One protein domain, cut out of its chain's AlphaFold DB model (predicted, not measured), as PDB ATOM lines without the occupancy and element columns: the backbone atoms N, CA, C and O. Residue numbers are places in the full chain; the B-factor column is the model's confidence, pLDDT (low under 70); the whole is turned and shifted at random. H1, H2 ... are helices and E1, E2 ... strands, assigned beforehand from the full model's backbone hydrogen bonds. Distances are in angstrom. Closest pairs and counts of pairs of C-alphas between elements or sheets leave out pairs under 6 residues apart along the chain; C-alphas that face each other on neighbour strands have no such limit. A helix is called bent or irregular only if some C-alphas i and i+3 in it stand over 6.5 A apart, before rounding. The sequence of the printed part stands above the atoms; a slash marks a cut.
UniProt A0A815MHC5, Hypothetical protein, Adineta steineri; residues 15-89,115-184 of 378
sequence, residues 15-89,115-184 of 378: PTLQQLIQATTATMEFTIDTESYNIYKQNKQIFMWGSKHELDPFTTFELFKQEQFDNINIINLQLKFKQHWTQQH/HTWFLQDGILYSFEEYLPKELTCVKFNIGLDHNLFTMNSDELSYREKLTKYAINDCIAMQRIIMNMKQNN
ATOM      1  N   PRO A  15      12.226 150.123 290.421       60.44
ATOM      2  CA  PRO A  15      10.768 150.151 290.567       60.44
ATOM      3  C   PRO A  15      10.246 151.451 291.181       60.44
ATOM      4  O   PRO A  15       9.233 151.978 290.727       60.44
ATOM      5  N   THR A  16      10.950 152.001 292.176       58.62
ATOM      6  CA  THR A  16      10.604 153.297 292.778       58.62
ATOM      7  C   THR A  16      10.700 154.413 291.744       58.62
ATOM      8  O   THR A  16       9.817 155.260 291.678       58.62
ATOM      9  N   LEU A  17      11.735 154.390 290.900       58.03
ATOM     10  CA  LEU A  17      11.910 155.356 289.820       58.03
ATOM     11  C   LEU A  17      10.795 155.238 288.770       58.03
ATOM     12  O   LEU A  17      10.239 156.252 288.358       58.03
ATOM     13  N   GLN A  18      10.414 154.019 288.376       55.66
ATOM     14  CA  GLN A  18       9.321 153.801 287.423       55.66
ATOM     15  C   GLN A  18       7.953 154.209 287.979       55.66
ATOM     16  O   GLN A  18       7.160 154.801 287.248       55.66
ATOM     17  N   GLN A  19       7.690 153.955 289.262       60.41
ATOM     18  CA  GLN A  19       6.482 154.442 289.931       60.41
ATOM     19  C   GLN A  19       6.470 155.968 290.022       60.41
ATOM     20  O   GLN A  19       5.427 156.574 289.785       60.41
ATOM     21  N   LEU A  20       7.621 156.598 290.289       58.50
ATOM     22  CA  LEU A  20       7.743 158.055 290.289       58.50
ATOM     23  C   LEU A  20       7.420 158.638 288.916       58.50
ATOM     24  O   LEU A  20       6.649 159.589 288.824       58.50
ATOM     25  N   ILE A  21       7.978 158.042 287.857       59.69
ATOM     26  CA  ILE A  21       7.726 158.428 286.465       59.69
ATOM     27  C   ILE A  21       6.239 158.253 286.142       59.69
ATOM     28  O   ILE A  21       5.620 159.176 285.628       59.69
ATOM     29  N   GLN A  22       5.622 157.120 286.490       60.03
ATOM     30  CA  GLN A  22       4.190 156.896 286.250       60.03
ATOM     31  C   GLN A  22       3.305 157.898 287.001       60.03
ATOM     32  O   GLN A  22       2.365 158.430 286.414       60.03
ATOM     33  N   ALA A  23       3.624 158.196 288.263       51.56
ATOM     34  CA  ALA A  23       2.898 159.172 289.070       51.56
ATOM     35  C   ALA A  23       3.031 160.592 288.497       51.56
ATOM     36  O   ALA A  23       2.027 161.269 288.304       51.56
ATOM     37  N   THR A  24       4.244 161.010 288.122       51.66
ATOM     38  CA  THR A  24       4.487 162.323 287.488       51.66
ATOM     39  C   THR A  24       3.881 162.439 286.091       51.66
ATOM     40  O   THR A  24       3.459 163.524 285.708       51.66
ATOM     41  N   THR A  25       3.762 161.338 285.341       49.19
ATOM     42  CA  THR A  25       3.071 161.345 284.038       49.19
ATOM     43  C   THR A  25       1.548 161.480 284.200       49.19
ATOM     44  O   THR A  25       0.886 162.020 283.317       49.19
ATOM     45  N   ALA A  26       0.982 161.017 285.322       49.41
ATOM     46  CA  ALA A  26      -0.456 161.075 285.594       49.41
ATOM     47  C   ALA A  26      -0.923 162.426 286.173       49.41
ATOM     48  O   ALA A  26      -2.077 162.808 285.981       49.41
ATOM     49  N   THR A  27      -0.047 163.165 286.858       43.12
ATOM     50  CA  THR A  27      -0.340 164.493 287.418       43.12
ATOM     51  C   THR A  27       0.499 165.555 286.712       43.12
ATOM     52  O   THR A  27       1.632 165.820 287.107       43.12
ATOM     53  N   MET A  28      -0.049 166.175 285.662       37.41
ATOM     54  CA  MET A  28       0.550 167.343 285.001       37.41
ATOM     55  C   MET A  28       0.469 168.596 285.895       37.41
ATOM     56  O   MET A  28      -0.256 169.539 285.609       37.41
ATOM     57  N   GLU A  29       1.248 168.622 286.971       34.53
ATOM     58  CA  GLU A  29       1.757 169.856 287.570       34.53
ATOM     59  C   GLU A  29       3.265 169.670 287.746       34.53
ATOM     60  O   GLU A  29       3.755 169.159 288.753       34.53
ATOM     61  N   PHE A  30       4.027 170.058 286.720       34.53
ATOM     62  CA  PHE A  30       5.468 170.225 286.863       34.53
ATOM     63  C   PHE A  30       5.708 171.495 287.672       34.53
ATOM     64  O   PHE A  30       5.873 172.584 287.130       34.53
ATOM     65  N   THR A  31       5.742 171.354 288.992       32.06
ATOM     66  CA  THR A  31       6.484 172.310 289.813       32.06
ATOM     67  C   THR A  31       7.953 172.071 289.484       32.06
ATOM     68  O   THR A  31       8.518 171.057 289.891       32.06
ATOM     69  N   ILE A  32       8.556 172.952 288.677       35.78
ATOM     70  CA  ILE A  32      10.015 173.026 288.568       35.78
ATOM     71  C   ILE A  32      10.480 173.355 289.975       35.78
ATOM     72  O   ILE A  32      10.315 174.482 290.443       35.78
ATOM     73  N   ASP A  33      10.962 172.337 290.674       36.12
ATOM     74  CA  ASP A  33      11.464 172.506 292.017       36.12
ATOM     75  C   ASP A  33      12.564 173.564 291.960       36.12
ATOM     76  O   ASP A  33      13.569 173.425 291.250       36.12
ATOM     77  N   THR A  34      12.358 174.658 292.682       38.47
ATOM     78  CA  THR A  34      13.362 175.695 292.882       38.47
ATOM     79  C   THR A  34      14.606 175.155 293.597       38.47
ATOM     80  O   THR A  34      15.605 175.858 293.669       38.47
ATOM     81  N   GLU A  35      14.647 173.894 294.041       38.41
ATOM     82  CA  GLU A  35      15.904 173.202 294.358       38.41
ATOM     83  C   GLU A  35      16.804 172.941 293.136       38.41
ATOM     84  O   GLU A  35      18.016 172.771 293.294       38.41
ATOM     85  N   SER A  36      16.297 173.047 291.906       40.12
ATOM     86  CA  SER A  36      17.138 173.193 290.701       40.12
ATOM     87  C   SER A  36      18.059 174.417 290.823       40.12
ATOM     88  O   SER A  36      19.212 174.399 290.393       40.12
ATOM     89  N   TYR A  37      17.592 175.460 291.516       37.69
ATOM     90  CA  TYR A  37      18.378 176.633 291.894       37.69
ATOM     91  C   TYR A  37      19.462 176.291 292.940       37.69
ATOM     92  O   TYR A  37      20.504 176.946 292.994       37.69
ATOM     93  N   ASN A  38      19.268 175.230 293.738       41.09
ATOM     94  CA  ASN A  38      20.262 174.666 294.663       41.09
ATOM     95  C   ASN A  38      21.255 173.698 293.986       41.09
ATOM     96  O   ASN A  38      22.253 173.313 294.609       41.09
ATOM     97  N   ILE A  39      21.065 173.310 292.717       45.19
ATOM     98  CA  ILE A  39      22.107 172.598 291.950       45.19
ATOM     99  C   ILE A  39      23.326 173.512 291.765       45.19
ATOM    100  O   ILE A  39      24.455 173.041 291.797       45.19
ATOM    101  N   TYR A  40      23.133 174.828 291.698       49.12
ATOM    102  CA  TYR A  40      24.219 175.776 291.433       49.12
ATOM    103  C   TYR A  40      24.751 176.510 292.661       49.12
ATOM    104  O   TYR A  40      25.710 177.264 292.546       49.12
ATOM    105  N   LYS A  41      24.167 176.301 293.848       44.19
ATOM    106  CA  LYS A  41      24.482 177.147 295.006       44.19
ATOM    107  C   LYS A  41      25.773 176.813 295.752       44.19
ATOM    108  O   LYS A  41      26.258 177.697 296.445       44.19
ATOM    109  N   GLN A  42      26.363 175.620 295.623       44.34
ATOM    110  CA  GLN A  42      27.624 175.301 296.319       44.34
ATOM    111  C   GLN A  42      28.453 174.250 295.564       44.34
ATOM    112  O   GLN A  42      28.090 173.078 295.541       44.34
ATOM    113  N   ASN A  43      29.577 174.662 294.964       51.78
ATOM    114  CA  ASN A  43      30.666 173.798 294.466       51.78
ATOM    115  C   ASN A  43      30.289 172.634 293.521       51.78
ATOM    116  O   ASN A  43      31.068 171.687 293.379       51.78
ATOM    117  N   LYS A  44      29.126 172.664 292.856       63.41
ATOM    118  CA  LYS A  44      28.696 171.544 292.009       63.41
ATOM    119  C   LYS A  44      29.301 171.658 290.610       63.41
ATOM    120  O   LYS A  44      29.223 172.691 289.952       63.41
ATOM    121  N   GLN A  45      29.929 170.571 290.178       73.69
ATOM    122  CA  GLN A  45      30.444 170.399 288.824       73.69
ATOM    123  C   GLN A  45      29.284 170.037 287.890       73.69
ATOM    124  O   GLN A  45      28.517 169.127 288.210       73.69
ATOM    125  N   ILE A  46      29.173 170.695 286.733       79.56
ATOM    126  CA  ILE A  46      28.291 170.230 285.651       79.56
ATOM    127  C   ILE A  46      29.103 169.340 284.720       79.56
ATOM    128  O   ILE A  46      30.151 169.750 284.230       79.56
ATOM    129  N   PHE A  47      28.588 168.156 284.410       82.94
ATOM    130  CA  PHE A  47      29.064 167.378 283.271       82.94
ATOM    131  C   PHE A  47      28.279 167.800 282.036       82.94
ATOM    132  O   PHE A  47      27.058 167.686 282.019       82.94
ATOM    133  N   MET A  48      28.981 168.283 281.017       85.94
ATOM    134  CA  MET A  48      28.365 168.721 279.770       85.94
ATOM    135  C   MET A  48      28.941 167.939 278.600       85.94
ATOM    136  O   MET A  48      30.156 167.755 278.494       85.94
ATOM    137  N   TRP A  49      28.058 167.496 277.712       86.12
ATOM    138  CA  TRP A  49      28.432 166.988 276.403       86.12
ATOM    139  C   TRP A  49      28.213 168.094 275.379       86.12
ATOM    140  O   TRP A  49      27.067 168.405 275.088       86.12
ATOM    141  N   GLY A  50      29.290 168.682 274.857       82.56
ATOM    142  CA  GLY A  50      29.203 169.830 273.952       82.56
ATOM    143  C   GLY A  50      29.824 171.101 274.528       82.56
ATOM    144  O   GLY A  50      30.684 171.046 275.416       82.56
ATOM    145  N   SER A  51      29.431 172.247 273.975       81.50
ATOM    146  CA  SER A  51      29.997 173.558 274.324       81.50
ATOM    147  C   SER A  51      29.082 174.375 275.237       81.50
ATOM    148  O   SER A  51      27.871 174.192 275.242       81.50
ATOM    149  N   LYS A  52      29.650 175.341 275.974       81.62
ATOM    150  CA  LYS A  52      28.886 176.220 276.880       81.62
ATOM    151  C   LYS A  52      27.777 177.008 276.164       81.62
ATOM    152  O   LYS A  52      26.757 177.282 276.783       81.62
ATOM    153  N   HIS A  53      27.941 177.300 274.873       81.19
ATOM    154  CA  HIS A  53      26.934 177.976 274.045       81.19
ATOM    155  C   HIS A  53      25.632 177.179 273.899       81.19
ATOM    156  O   HIS A  53      24.581 177.740 273.613       81.19
ATOM    157  N   GLU A  54      25.663 175.866 274.137       76.69
ATOM    158  CA  GLU A  54      24.452 175.038 274.128       76.69
ATOM    159  C   GLU A  54      23.526 175.340 275.318       76.69
ATOM    160  O   GLU A  54      22.379 174.898 275.333       76.69
ATOM    161  N   LEU A  55      23.992 176.128 276.295       77.06
ATOM    162  CA  LEU A  55      23.188 176.618 277.413       77.06
ATOM    163  C   LEU A  55      22.447 177.931 277.094       77.06
ATOM    164  O   LEU A  55      21.499 178.272 277.802       77.06
ATOM    165  N   ASP A  56      22.819 178.639 276.022       79.81
ATOM    166  CA  ASP A  56      22.239 179.937 275.635       79.81
ATOM    167  C   ASP A  56      20.713 179.885 275.392       79.81
ATOM    168  O   ASP A  56      19.998 180.816 275.775       79.81
ATOM    169  N   PRO A  57      20.129 178.805 274.830       76.56
ATOM    170  CA  PRO A  57      18.675 178.703 274.741       76.56
ATOM    171  C   PRO A  57      18.002 178.765 276.116       76.56
ATOM    172  O   PRO A  57      16.949 179.375 276.258       76.56
ATOM    173  N   PHE A  58      18.613 178.199 277.157       75.88
ATOM    174  CA  PHE A  58      18.009 178.169 278.488       75.88
ATOM    175  C   PHE A  58      18.027 179.535 279.183       75.88
ATOM    176  O   PHE A  58      17.143 179.794 279.999       75.88
ATOM    177  N   THR A  59      18.977 180.422 278.854       77.94
ATOM    178  CA  THR A  59      18.894 181.828 279.291       77.94
ATOM    179  C   THR A  59      17.798 182.575 278.548       77.94
ATOM    180  O   THR A  59      17.082 183.364 279.158       77.94
ATOM    181  N   THR A  60      17.613 182.282 277.258       75.94
ATOM    182  CA  THR A  60      16.552 182.881 276.432       75.94
ATOM    183  C   THR A  60      15.157 182.564 276.980       75.94
ATOM    184  O   THR A  60      14.266 183.403 276.906       75.94
ATOM    185  N   PHE A  61      14.973 181.378 277.567       72.88
ATOM    186  CA  PHE A  61      13.729 180.972 278.235       72.88
ATOM    187  C   PHE A  61      13.675 181.329 279.730       72.88
ATOM    188  O   PHE A  61      12.813 180.818 280.439       72.88
ATOM    189  N   GLU A  62      14.601 182.156 280.228       73.88
ATOM    190  CA  GLU A  62      14.683 182.587 281.633       73.88
ATOM    191  C   GLU A  62      14.765 181.433 282.655       73.88
ATOM    192  O   GLU A  62      14.532 181.622 283.850       73.88
ATOM    193  N   LEU A  63      15.148 180.226 282.215       70.00
ATOM    194  CA  LEU A  63      15.314 179.065 283.095       70.00
ATOM    195  C   LEU A  63      16.555 179.216 283.981       70.00
ATOM    196  O   LEU A  63      16.576 178.743 285.118       70.00
ATOM    197  N   PHE A  64      17.581 179.894 283.462       74.25
ATOM    198  CA  PHE A  64      18.820 180.200 284.169       74.25
ATOM    199  C   PHE A  64      19.310 181.608 283.825       74.25
ATOM    200  O   PHE A  64      19.071 182.122 282.732       74.25
ATOM    201  N   LYS A  65      20.055 182.223 284.745       81.06
ATOM    202  CA  LYS A  65      20.768 183.484 284.506       81.06
ATOM    203  C   LYS A  65      22.166 183.202 283.964       81.06
ATOM    204  O   LYS A  65      22.834 182.288 284.440       81.06
ATOM    205  N   GLN A  66      22.653 184.046 283.054       81.50
ATOM    206  CA  GLN A  66      24.003 183.929 282.486       81.50
ATOM    207  C   GLN A  66      25.097 183.855 283.567       81.50
ATOM    208  O   GLN A  66      25.992 183.016 283.507       81.50
ATOM    209  N   GLU A  67      24.957 184.672 284.611       83.00
ATOM    210  CA  GLU A  67      25.866 184.742 285.762       83.00
ATOM    211  C   GLU A  67      26.014 183.398 286.496       83.00
ATOM    212  O   GLU A  67      27.058 183.120 287.094       83.00
ATOM    213  N   GLN A  68      24.983 182.544 286.452       75.75
ATOM    214  CA  GLN A  68      25.058 181.202 287.022       75.75
ATOM    215  C   GLN A  68      26.044 180.357 286.214       75.75
ATOM    216  O   GLN A  68      26.874 179.678 286.803       75.75
ATOM    217  N   PHE A  69      26.042 180.457 284.884       76.44
ATOM    218  CA  PHE A  69      26.936 179.692 284.012       76.44
ATOM    219  C   PHE A  69      28.388 180.153 284.031       76.44
ATOM    220  O   PHE A  69      29.290 179.361 283.745       76.44
ATOM    221  N   ASP A  70      28.641 181.419 284.341       78.62
ATOM    222  CA  ASP A  70      29.998 181.968 284.375       78.62
ATOM    223  C   ASP A  70      30.819 181.446 285.552       78.62
ATOM    224  O   ASP A  70      32.026 181.258 285.420       78.62
ATOM    225  N   ASN A  71      30.151 181.104 286.651       76.00
ATOM    226  CA  ASN A  71      30.802 180.642 287.873       76.00
ATOM    227  C   ASN A  71      30.798 179.113 288.040       76.00
ATOM    228  O   ASN A  71      31.350 178.591 289.009       76.00
ATOM    229  N   ILE A  72      30.178 178.375 287.117       77.00
ATOM    230  CA  ILE A  72      30.066 176.920 287.215       77.00
ATOM    231  C   ILE A  72      31.312 176.237 286.657       77.00
ATOM    232  O   ILE A  72      31.735 176.469 285.525       77.00
ATOM    233  N   ASN A  73      31.854 175.303 287.439       81.94
ATOM    234  CA  ASN A  73      32.892 174.401 286.964       81.94
ATOM    235  C   ASN A  73      32.288 173.366 286.001       81.94
ATOM    236  O   ASN A  73      31.638 172.404 286.420       81.94
ATOM    237  N   ILE A  74      32.507 173.580 284.707       83.25
ATOM    238  CA  ILE A  74      32.053 172.697 283.638       83.25
ATOM    239  C   ILE A  74      33.121 171.637 283.357       83.25
ATOM    240  O   ILE A  74      34.236 171.934 282.930       83.25
ATOM    241  N   ILE A  75      32.740 170.373 283.505       85.00
ATOM    242  CA  ILE A  75      33.508 169.227 283.038       85.00
ATOM    243  C   ILE A  75      33.030 168.866 281.637       85.00
ATOM    244  O   ILE A  75      31.890 168.445 281.439       85.00
ATOM    245  N   ASN A  76      33.941 168.968 280.671       88.44
ATOM    246  CA  ASN A  76      33.711 168.494 279.314       88.44
ATOM    247  C   ASN A  76      33.676 166.953 279.300       88.44
ATOM    248  O   ASN A  76      34.713 166.281 279.273       88.44
ATOM    249  N   LEU A  77      32.465 166.398 279.352       89.62
ATOM    250  CA  LEU A  77      32.215 164.963 279.408       89.62
ATOM    251  C   LEU A  77      32.635 164.268 278.114       89.62
ATOM    252  O   LEU A  77      33.134 163.149 278.156       89.62
ATOM    253  N   GLN A  78      32.500 164.952 276.983       89.94
ATOM    254  CA  GLN A  78      32.914 164.454 275.681       89.94
ATOM    255  C   GLN A  78      34.431 164.211 275.623       89.94
ATOM    256  O   GLN A  78      34.876 163.153 275.178       89.94
ATOM    257  N   LEU A  79      35.239 165.159 276.111       89.31
ATOM    258  CA  LEU A  79      36.693 165.001 276.184       89.31
ATOM    259  C   LEU A  79      37.081 163.869 277.141       89.31
ATOM    260  O   LEU A  79      37.951 163.060 276.822       89.31
ATOM    261  N   LYS A  80      36.420 163.792 278.304       90.12
ATOM    262  CA  LYS A  80      36.631 162.704 279.271       90.12
ATOM    263  C   LYS A  80      36.285 161.344 278.676       90.12
ATOM    264  O   LYS A  80      37.054 160.402 278.836       90.12
ATOM    265  N   PHE A  81      35.183 161.265 277.942       91.06
ATOM    266  CA  PHE A  81      34.772 160.057 277.249       91.06
ATOM    267  C   PHE A  81      35.778 159.645 276.176       91.06
ATOM    268  O   PHE A  81      36.171 158.484 276.155       91.06
ATOM    269  N   LYS A  82      36.265 160.583 275.351       91.06
ATOM    270  CA  LYS A  82      37.340 160.314 274.385       91.06
ATOM    271  C   LYS A  82      38.566 159.712 275.077       91.06
ATOM    272  O   LYS A  82      39.038 158.659 274.669       91.06
ATOM    273  N   GLN A  83      39.046 160.345 276.149       89.88
ATOM    274  CA  GLN A  83      40.199 159.856 276.917       89.88
ATOM    275  C   GLN A  83      39.969 158.438 277.454       89.88
ATOM    276  O   GLN A  83      40.821 157.569 277.282       89.88
ATOM    277  N   HIS A  84      38.806 158.204 278.065       90.06
ATOM    278  CA  HIS A  84      38.405 156.890 278.565       90.06
ATOM    279  C   HIS A  84      38.349 155.850 277.444       90.06
ATOM    280  O   HIS A  84      38.883 154.755 277.587       90.06
ATOM    281  N   TRP A  85      37.760 156.194 276.301       90.81
ATOM    282  CA  TRP A  85      37.670 155.297 275.157       90.81
ATOM    283  C   TRP A  85      39.050 154.875 274.658       90.81
ATOM    284  O   TRP A  85      39.294 153.680 274.500       90.81
ATOM    285  N   THR A  86      39.955 155.835 274.443       88.94
ATOM    286  CA  THR A  86      41.323 155.576 273.970       88.94
ATOM    287  C   THR A  86      42.090 154.667 274.931       88.94
ATOM    288  O   THR A  86      42.832 153.798 274.481       88.94
ATOM    289  N   GLN A  87      41.886 154.825 276.243       89.00
ATOM    290  CA  GLN A  87      42.498 153.965 277.262       89.00
ATOM    291  C   GLN A  87      41.954 152.531 277.230       89.00
ATOM    292  O   GLN A  87      42.719 151.586 277.386       89.00
ATOM    293  N   GLN A  88      40.644 152.363 277.033       87.88
ATOM    294  CA  GLN A  88      39.990 151.047 277.047       87.88
ATOM    295  C   GLN A  88      40.136 150.282 275.724       87.88
ATOM    296  O   GLN A  88      40.031 149.058 275.702       87.88
ATOM    297  N   HIS A  89      40.391 150.988 274.621       88.69
ATOM    298  CA  HIS A  89      40.495 150.405 273.284       88.69
ATOM    299  C   HIS A  89      41.823 150.803 272.624       88.69
ATOM    300  O   HIS A  89      41.815 151.469 271.580       88.69
ATOM    301  N   HIS A 115      37.344 164.581 264.560       63.91
ATOM    302  CA  HIS A 115      35.977 164.186 264.851       63.91
ATOM    303  C   HIS A 115      35.647 164.382 266.328       63.91
ATOM    304  O   HIS A 115      36.055 163.634 267.216       63.91
ATOM    305  N   THR A 116      34.856 165.420 266.560       76.56
ATOM    306  CA  THR A 116      34.020 165.631 267.737       76.56
ATOM    307  C   THR A 116      33.269 164.331 268.050       76.56
ATOM    308  O   THR A 116      32.448 163.880 267.257       76.56
ATOM    309  N   TRP A 117      33.559 163.701 269.194       86.44
ATOM    310  CA  TRP A 117      32.790 162.555 269.693       86.44
ATOM    311  C   TRP A 117      31.343 162.988 269.940       86.44
ATOM    312  O   TRP A 117      31.068 163.796 270.827       86.44
ATOM    313  N   PHE A 118      30.402 162.506 269.144       87.25
ATOM    314  CA  PHE A 118      29.011 162.907 269.275       87.25
ATOM    315  C   PHE A 118      28.380 162.198 270.466       87.25
ATOM    316  O   PHE A 118      28.770 161.090 270.824       87.25
ATOM    317  N   LEU A 119      27.339 162.792 271.048       84.88
ATOM    318  CA  LEU A 119      26.601 162.156 272.142       84.88
ATOM    319  C   LEU A 119      26.050 160.780 271.735       84.88
ATOM    320  O   LEU A 119      25.961 159.875 272.557       84.88
ATOM    321  N   GLN A 120      25.761 160.589 270.444       85.00
ATOM    322  CA  GLN A 120      25.392 159.287 269.885       85.00
ATOM    323  C   GLN A 120      26.474 158.221 270.025       85.00
ATOM    324  O   GLN A 120      26.132 157.068 270.259       85.00
ATOM    325  N   ASP A 121      27.752 158.588 269.949       87.00
ATOM    326  CA  ASP A 121      28.841 157.643 270.193       87.00
ATOM    327  C   ASP A 121      28.815 157.175 271.667       87.00
ATOM    328  O   ASP A 121      28.987 155.993 271.961       87.00
ATOM    329  N   GLY A 122      28.515 158.084 272.604       86.12
ATOM    330  CA  GLY A 122      28.333 157.753 274.023       86.12
ATOM    331  C   GLY A 122      27.086 156.903 274.307       86.12
ATOM    332  O   GLY A 122      27.100 156.014 275.164       86.12
ATOM    333  N   ILE A 123      26.006 157.138 273.569       83.81
ATOM    334  CA  ILE A 123      24.767 156.352 273.648       83.81
ATOM    335  C   ILE A 123      24.999 154.944 273.117       83.81
ATOM    336  O   ILE A 123      24.689 153.985 273.821       83.81
ATOM    337  N   LEU A 124      25.629 154.819 271.946       85.81
ATOM    338  CA  LEU A 124      26.043 153.533 271.397       85.81
ATOM    339  C   LEU A 124      26.904 152.767 272.400       85.81
ATOM    340  O   LEU A 124      26.673 151.587 272.628       85.81
ATOM    341  N   TYR A 125      27.858 153.436 273.046       85.50
ATOM    342  CA  TYR A 125      28.674 152.813 274.084       85.50
ATOM    343  C   TYR A 125      27.853 152.325 275.288       85.50
ATOM    344  O   TYR A 125      28.136 151.271 275.848       85.50
ATOM    345  N   SER A 126      26.829 153.078 275.695       83.50
ATOM    346  CA  SER A 126      26.041 152.796 276.904       83.50
ATOM    347  C   SER A 126      24.914 151.782 276.706       83.50
ATOM    348  O   SER A 126      24.450 151.182 277.682       83.50
ATOM    349  N   PHE A 127      24.428 151.646 275.473       80.75
ATOM    350  CA  PHE A 127      23.255 150.843 275.130       80.75
ATOM    351  C   PHE A 127      23.521 149.786 274.052       80.75
ATOM    352  O   PHE A 127      22.639 148.977 273.788       80.75
ATOM    353  N   GLU A 128      24.711 149.769 273.447       83.00
ATOM    354  CA  GLU A 128      25.064 148.925 272.293       83.00
ATOM    355  C   GLU A 128      24.178 149.168 271.052       83.00
ATOM    356  O   GLU A 128      24.165 148.369 270.116       83.00
ATOM    357  N   GLU A 129      23.456 150.293 271.011       81.19
ATOM    358  CA  GLU A 129      22.614 150.700 269.888       81.19
ATOM    359  C   GLU A 129      22.637 152.219 269.666       81.19
ATOM    360  O   GLU A 129      22.761 153.005 270.607       81.19
ATOM    361  N   TYR A 130      22.503 152.635 268.405       79.75
ATOM    362  CA  TYR A 130      22.243 154.032 268.062       79.75
ATOM    363  C   TYR A 130      20.777 154.363 268.323       79.75
ATOM    364  O   TYR A 130      19.888 153.577 267.984       79.75
ATOM    365  N   LEU A 131      20.513 155.558 268.850       75.44
ATOM    366  CA  LEU A 131      19.146 156.062 268.915       75.44
ATOM    367  C   LEU A 131      18.815 156.774 267.598       75.44
ATOM    368  O   LEU A 131      19.599 157.616 267.153       75.44
ATOM    369  N   PRO A 132      17.664 156.484 266.967       71.88
ATOM    370  CA  PRO A 132      17.259 157.174 265.749       71.88
ATOM    371  C   PRO A 132      16.990 158.659 266.043       71.88
ATOM    372  O   PRO A 132      15.930 159.043 266.537       71.88
ATOM    373  N   LYS A 133      17.985 159.508 265.754       65.00
ATOM    374  CA  LYS A 133      17.985 160.953 266.054       65.00
ATOM    375  C   LYS A 133      17.272 161.832 265.026       65.00
ATOM    376  O   LYS A 133      17.237 163.048 265.201       65.00
ATOM    377  N   GLU A 134      16.641 161.231 264.021       64.94
ATOM    378  CA  GLU A 134      15.847 161.909 262.981       64.94
ATOM    379  C   GLU A 134      14.853 162.933 263.561       64.94
ATOM    380  O   GLU A 134      14.620 163.980 262.965       64.94
ATOM    381  N   LEU A 135      14.326 162.670 264.762       54.50
ATOM    382  CA  LEU A 135      13.391 163.554 265.462       54.50
ATOM    383  C   LEU A 135      14.098 164.604 266.336       54.50
ATOM    384  O   LEU A 135      13.595 165.701 266.515       54.50
ATOM    385  N   THR A 136      15.292 164.327 266.857       56.94
ATOM    386  CA  THR A 136      16.016 165.268 267.735       56.94
ATOM    387  C   THR A 136      16.711 166.405 266.985       56.94
ATOM    388  O   THR A 136      17.035 167.425 267.582       56.94
ATOM    389  N   CYS A 137      16.919 166.252 265.675       53.19
ATOM    390  CA  CYS A 137      17.474 167.304 264.822       53.19
ATOM    391  C   CYS A 137      16.439 168.383 264.452       53.19
ATOM    392  O   CYS A 137      16.797 169.376 263.821       53.19
ATOM    393  N   VAL A 138      15.165 168.206 264.827       52.78
ATOM    394  CA  VAL A 138      14.069 169.101 264.446       52.78
ATOM    395  C   VAL A 138      13.420 169.710 265.694       52.78
ATOM    396  O   VAL A 138      12.848 169.018 266.530       52.78
ATOM    397  N   LYS A 139      13.496 171.044 265.793       54.72
ATOM    398  CA  LYS A 139      12.775 171.908 266.750       54.72
ATOM    399  C   LYS A 139      12.789 171.422 268.211       54.72
ATOM    400  O   LYS A 139      11.740 171.143 268.786       54.72
ATOM    401  N   PHE A 140      13.961 171.450 268.850       55.69
ATOM    402  CA  PHE A 140      14.091 171.292 270.311       55.69
ATOM    403  C   PHE A 140      13.186 172.267 271.096       55.69
ATOM    404  O   PHE A 140      12.667 171.931 272.158       55.69
ATOM    405  N   ASN A 141      12.916 173.441 270.514       56.59
ATOM    406  CA  ASN A 141      12.078 174.493 271.094       56.59
ATOM    407  C   ASN A 141      10.662 174.030 271.468       56.59
ATOM    408  O   ASN A 141      10.080 174.620 272.368       56.59
ATOM    409  N   ILE A 142      10.113 172.972 270.853       59.81
ATOM    410  CA  ILE A 142       8.771 172.477 271.215       59.81
ATOM    411  C   ILE A 142       8.717 171.927 272.651       59.81
ATOM    412  O   ILE A 142       7.661 171.911 273.272       59.81
ATOM    413  N   GLY A 143       9.855 171.487 273.199       60.62
ATOM    414  CA  GLY A 143       9.950 171.054 274.593       60.62
ATOM    415  C   GLY A 143       9.977 172.211 275.597       60.62
ATOM    416  O   GLY A 143       9.679 171.982 276.767       60.62
ATOM    417  N   LEU A 144      10.321 173.419 275.135       60.56
ATOM    418  CA  LEU A 144      10.514 174.636 275.935       60.56
ATOM    419  C   LEU A 144       9.440 175.710 275.663       60.56
ATOM    420  O   LEU A 144       9.456 176.761 276.296       60.56
ATOM    421  N   ASP A 145       8.525 175.468 274.720       63.16
ATOM    422  CA  ASP A 145       7.430 176.384 274.394       63.16
ATOM    423  C   ASP A 145       6.481 176.508 275.592       63.16
ATOM    424  O   ASP A 145       6.079 175.504 276.169       63.16
ATOM    425  N   HIS A 146       6.116 177.732 275.967       61.06
ATOM    426  CA  HIS A 146       5.200 178.018 277.073       61.06
ATOM    427  C   HIS A 146       3.727 177.798 276.689       61.06
ATOM    428  O   HIS A 146       2.876 177.668 277.569       61.06
ATOM    429  N   ASN A 147       3.408 177.689 275.395       64.50
ATOM    430  CA  ASN A 147       2.051 177.454 274.888       64.50
ATOM    431  C   ASN A 147       1.651 175.965 274.896       64.50
ATOM    432  O   ASN A 147       0.879 175.506 274.056       64.50
ATOM    433  N   LEU A 148       2.152 175.186 275.865       62.22
ATOM    434  CA  LEU A 148       1.944 173.729 275.968       62.22
ATOM    435  C   LEU A 148       0.471 173.308 275.983       62.22
ATOM    436  O   LEU A 148       0.146 172.184 275.611       62.22
ATOM    437  N   PHE A 149      -0.415 174.198 276.424       62.97
ATOM    438  CA  PHE A 149      -1.838 173.921 276.603       62.97
ATOM    439  C   PHE A 149      -2.624 173.877 275.285       62.97
ATOM    440  O   PHE A 149      -3.767 173.427 275.282       62.97
ATOM    441  N   THR A 150      -2.041 174.342 274.174       79.81
ATOM    442  CA  THR A 150      -2.718 174.430 272.869       79.81
ATOM    443  C   THR A 150      -2.183 173.443 271.828       79.81
ATOM    444  O   THR A 150      -2.524 173.567 270.653       79.81
ATOM    445  N   MET A 151      -1.361 172.467 272.232       78.69
ATOM    446  CA  MET A 151      -0.789 171.472 271.317       78.69
ATOM    447  C   MET A 151      -1.840 170.480 270.809       78.69
ATOM    448  O   MET A 151      -2.677 169.987 271.568       78.69
ATOM    449  N   ASN A 152      -1.767 170.139 269.524       87.50
ATOM    450  CA  ASN A 152      -2.573 169.055 268.960       87.50
ATOM    451  C   ASN A 152      -1.989 167.666 269.315       87.50
ATOM    452  O   ASN A 152      -0.896 167.553 269.873       87.50
ATOM    453  N   SER A 153      -2.714 166.583 268.998       86.19
ATOM    454  CA  SER A 153      -2.289 165.218 269.365       86.19
ATOM    455  C   SER A 153      -0.952 164.806 268.751       86.19
ATOM    456  O   SER A 153      -0.189 164.068 269.376       86.19
ATOM    457  N   ASP A 154      -0.662 165.270 267.536       84.69
ATOM    458  CA  ASP A 154       0.556 164.904 266.816       84.69
ATOM    459  C   ASP A 154       1.771 165.612 267.422       84.69
ATOM    460  O   ASP A 154       2.812 164.988 267.634       84.69
ATOM    461  N   GLU A 155       1.618 166.888 267.782       81.88
ATOM    462  CA  GLU A 155       2.618 167.669 268.518       81.88
ATOM    463  C   GLU A 155       2.895 167.075 269.900       81.88
ATOM    464  O   GLU A 155       4.056 166.947 270.298       81.88
ATOM    465  N   LEU A 156       1.846 166.640 270.605       80.56
ATOM    466  CA  LEU A 156       1.974 165.990 271.906       80.56
ATOM    467  C   LEU A 156       2.737 164.661 271.796       80.56
ATOM    468  O   LEU A 156       3.714 164.447 272.514       80.56
ATOM    469  N   SER A 157       2.368 163.802 270.839       83.12
ATOM    470  CA  SER A 157       3.073 162.536 270.587       83.12
ATOM    471  C   SER A 157       4.529 162.757 270.167       83.12
ATOM    472  O   SER A 157       5.432 162.007 270.553       83.12
ATOM    473  N   TYR A 158       4.788 163.793 269.369       81.38
ATOM    474  CA  TYR A 158       6.140 164.176 268.989       81.38
ATOM    475  C   TYR A 158       6.965 164.619 270.203       81.38
ATOM    476  O   TYR A 158       8.093 164.155 270.386       81.38
ATOM    477  N   ARG A 159       6.385 165.443 271.081       77.94
ATOM    478  CA  ARG A 159       7.016 165.882 272.329       77.94
ATOM    479  C   ARG A 159       7.347 164.708 273.245       77.94
ATOM    480  O   ARG A 159       8.475 164.630 273.719       77.94
ATOM    481  N   GLU A 160       6.426 163.770 273.452       79.94
ATOM    482  CA  GLU A 160       6.682 162.566 274.259       79.94
ATOM    483  C   GLU A 160       7.898 161.782 273.747       79.94
ATOM    484  O   GLU A 160       8.747 161.340 274.529       79.94
ATOM    485  N   LYS A 161       8.028 161.648 272.420       80.94
ATOM    486  CA  LYS A 161       9.200 161.014 271.804       80.94
ATOM    487  C   LYS A 161      10.475 161.799 272.107       80.94
ATOM    488  O   LYS A 161      11.462 161.187 272.507       80.94
ATOM    489  N   LEU A 162      10.461 163.128 271.966       77.44
ATOM    490  CA  LEU A 162      11.607 163.983 272.300       77.44
ATOM    491  C   LEU A 162      12.010 163.872 273.772       77.44
ATOM    492  O   LEU A 162      13.192 163.703 274.065       77.44
ATOM    493  N   THR A 163      11.045 163.894 274.692       77.62
ATOM    494  CA  THR A 163      11.291 163.705 276.126       77.62
ATOM    495  C   THR A 163      11.954 162.359 276.391       77.62
ATOM    496  O   THR A 163      12.946 162.292 277.112       77.62
ATOM    497  N   LYS A 164      11.473 161.285 275.755       79.94
ATOM    498  CA  LYS A 164      12.086 159.960 275.883       79.94
ATOM    499  C   LYS A 164      13.530 159.930 275.372       79.94
ATOM    500  O   LYS A 164      14.377 159.304 276.006       79.94
ATOM    501  N   TYR A 165      13.832 160.619 274.271       80.81
ATOM    502  CA  TYR A 165      15.213 160.752 273.797       80.81
ATOM    503  C   TYR A 165      16.086 161.525 274.780       80.81
ATOM    504  O   TYR A 165      17.166 161.051 275.109       80.81
ATOM    505  N   ALA A 166      15.608 162.657 275.299       78.06
ATOM    506  CA  ALA A 166      16.343 163.430 276.297       78.06
ATOM    507  C   ALA A 166      16.643 162.595 277.556       78.06
ATOM    508  O   ALA A 166      17.761 162.623 278.064       78.06
ATOM    509  N   ILE A 167      15.680 161.789 278.018       78.25
ATOM    510  CA  ILE A 167      15.880 160.848 279.131       78.25
ATOM    511  C   ILE A 167      16.981 159.835 278.795       78.25
ATOM    512  O   ILE A 167      17.882 159.622 279.606       78.25
ATOM    513  N   ASN A 168      16.947 159.229 277.608       79.44
ATOM    514  CA  ASN A 168      17.967 158.262 277.203       79.44
ATOM    515  C   ASN A 168      19.362 158.899 277.087       79.44
ATOM    516  O   ASN A 168      20.340 158.291 277.523       79.44
ATOM    517  N   ASP A 169      19.450 160.116 276.546       82.06
ATOM    518  CA  ASP A 169      20.683 160.904 276.467       82.06
ATOM    519  C   ASP A 169      21.249 161.141 277.888       82.06
ATOM    520  O   ASP A 169      22.427 160.873 278.143       82.06
ATOM    521  N   CYS A 170      20.402 161.529 278.850       81.25
ATOM    522  CA  CYS A 170      20.784 161.677 280.259       81.25
ATOM    523  C   CYS A 170      21.268 160.361 280.892       81.25
ATOM    524  O   CYS A 170      22.306 160.344 281.559       81.25
ATOM    525  N   ILE A 171      20.558 159.251 280.666       80.31
ATOM    526  CA  ILE A 171      20.937 157.931 281.194       80.31
ATOM    527  C   ILE A 171      22.276 157.470 280.601       80.31
ATOM    528  O   ILE A 171      23.121 156.960 281.339       80.31
ATOM    529  N   ALA A 172      22.511 157.667 279.298       83.00
ATOM    530  CA  ALA A 172      23.799 157.354 278.674       83.00
ATOM    531  C   ALA A 172      24.938 158.142 279.325       83.00
ATOM    532  O   ALA A 172      25.936 157.557 279.743       83.00
ATOM    533  N   MET A 173      24.777 159.461 279.479       84.56
ATOM    534  CA  MET A 173      25.788 160.295 280.134       84.56
ATOM    535  C   MET A 173      26.069 159.827 281.565       84.56
ATOM    536  O   MET A 173      27.231 159.704 281.954       84.56
ATOM    537  N   GLN A 174      25.028 159.499 282.334       83.44
ATOM    538  CA  GLN A 174      25.180 158.967 283.687       83.44
ATOM    539  C   GLN A 174      25.973 157.652 283.696       83.44
ATOM    540  O   GLN A 174      26.912 157.513 284.481       83.44
ATOM    541  N   ARG A 175      25.646 156.706 282.806       83.56
ATOM    542  CA  ARG A 175      26.358 155.422 282.682       83.56
ATOM    543  C   ARG A 175      27.820 155.613 282.304       83.56
ATOM    544  O   ARG A 175      28.683 154.987 282.911       83.56
ATOM    545  N   ILE A 176      28.115 156.516 281.372       85.12
ATOM    546  CA  ILE A 176      29.492 156.870 280.999       85.12
ATOM    547  C   ILE A 176      30.254 157.391 282.218       85.12
ATOM    548  O   ILE A 176      31.354 156.917 282.501       85.12
ATOM    549  N   ILE A 177      29.664 158.316 282.982       85.75
ATOM    550  CA  ILE A 177      30.270 158.849 284.212       85.75
ATOM    551  C   ILE A 177      30.526 157.728 285.225       85.75
ATOM    552  O   ILE A 177      31.601 157.681 285.823       85.75
ATOM    553  N   MET A 178      29.565 156.824 285.425       82.00
ATOM    554  CA  MET A 178      29.716 155.688 286.336       82.00
ATOM    555  C   MET A 178      30.831 154.739 285.886       82.00
ATOM    556  O   MET A 178      31.685 154.395 286.701       82.00
ATOM    557  N   ASN A 179      30.884 154.390 284.600       81.44
ATOM    558  CA  ASN A 179      31.915 153.514 284.039       81.44
ATOM    559  C   ASN A 179      33.313 154.136 284.161       81.44
ATOM    560  O   ASN A 179      34.261 153.457 284.550       81.44
ATOM    561  N   MET A 180      33.446 155.442 283.902       83.75
ATOM    562  CA  MET A 180      34.716 156.154 284.092       83.75
ATOM    563  C   MET A 180      35.170 156.162 285.556       83.75
ATOM    564  O   MET A 180      36.364 156.076 285.829       83.75
ATOM    565  N   LYS A 181      34.232 156.250 286.510       80.81
ATOM    566  CA  LYS A 181      34.542 156.190 287.949       80.81
ATOM    567  C   LYS A 181      34.941 154.786 288.405       80.81
ATOM    568  O   LYS A 181      35.857 154.661 289.206       80.81
ATOM    569  N   GLN A 182      34.265 153.748 287.912       76.06
ATOM    570  CA  GLN A 182      34.531 152.354 288.286       76.06
ATOM    571  C   GLN A 182      35.866 151.839 287.731       76.06
ATOM    572  O   GLN A 182      36.548 151.077 288.405       76.06
ATOM    573  N   ASN A 183      36.279 152.306 286.550       62.06
ATOM    574  CA  ASN A 183      37.515 151.869 285.890       62.06
ATOM    575  C   ASN A 183      38.773 152.655 286.321       62.06
ATOM    576  O   ASN A 183      39.756 152.677 285.586       62.06
ATOM    577  N   ASN A 184      38.774 153.285 287.503       51.78
ATOM    578  CA  ASN A 184      39.922 154.021 288.051       51.78
ATOM    579  C   ASN A 184      40.420 155.201 287.189       51.78
ATOM    580  O   ASN A 184      41.622 155.378 286.982       51.78
TER     581      ASN A 184
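This is residues 15 to 89 and 115 to 184 of the 378 residues of the protein "Hypothetical protein" of Adineta steineri (UniProt A0A815MHC5). One long helix, H8, runs like a beam along the length of the model, and three shorter helices, H7, H6 and H5, pack on it one after another. E2 runs directly on into H5 and pairs with E1 in a small parallel sheet of two three-residue strands; the stretch with H3 and H4 loops out between these strands, and residues 15 to 31, with H1, stick out free. The printed part has 145 residues, mostly helix, with eight named helices and two named strands in the order H1, H2, E1, H3, H4, E2, H5, H6, H7, H8. The whole is compact, with a radius of gyration of the C-alphas of 16.9 A and spans of 49 by 37 by 34 A.

H1, residues 15 to 26, and H2, residues 36 to 39, touch no helix. E1, residues 46 to 48, and E2, residues 74 to 76, are parallel neighbours at 33 degrees, with N 48 and O 75 2.9 A apart and N 75 and O 46 2.8 A apart, within hydrogen-bond range. With H3, residues 52 to 60, and H4, residues 66 to 70, between them, they form a strand-helix-strand unit, two parallel neighbour strands joined through helices, with a right-handed crossover. H3 and H4 are close but not clearly touching, the closest C-alphas, of Thr 59 and Gln 66, being 6.4 A apart. H8, residues 153 to 182, is the hub. With its residues 173 to 180 alone it touches H5, residues 77 to 88, at a steep tilt of 50 degrees, the same way; the closest C-alphas, of His 84 and Met 180, are 6.7 A apart. With residues 168 to 176 alone it touches H6, residues 119 to 127, about perpendicular at 73 degrees; the C-alphas of Ile 123 and Ala 172 are closest, at 5.2 A. With residues 159 to 163 alone it touches H7, residues 140 to 143; the C-alphas of Gly 143 and Arg 159 are closest, at 6.4 A. Every O i to N i+4 pair is within hydrogen-bond range in H1, H4, H5, H6 and H8; H3 has 2 of 5, beside 5 of 6 O i to N i+3 pairs, and H2 and H7 are too short for an i+4 pair.

H1 begins at C-alpha 15, (10.768, 150.151, 290.567), and is 16.4 A long. H3, 14.0 A, is only just irregular: C-alphas 54 and 57 are 6.9 A apart. H5 is 16.1 A long and H6 12.2 A. H8, 43.3 A, runs from C-alpha 153 at (-2.289, 165.218, 269.365) to C-alpha 182 at (34.531, 152.354, 288.286).

The two C-alphas farthest apart, of Gln 87 and Thr 150, are 49.8 A apart. Residues 90 to 114 are not printed, with 16.8 A between C-alphas 89 and 115. H6 to H7 is a long link. The pLDDT is under 70 in residues 15 to 44, 115, 133 to 149 and 183 to 184.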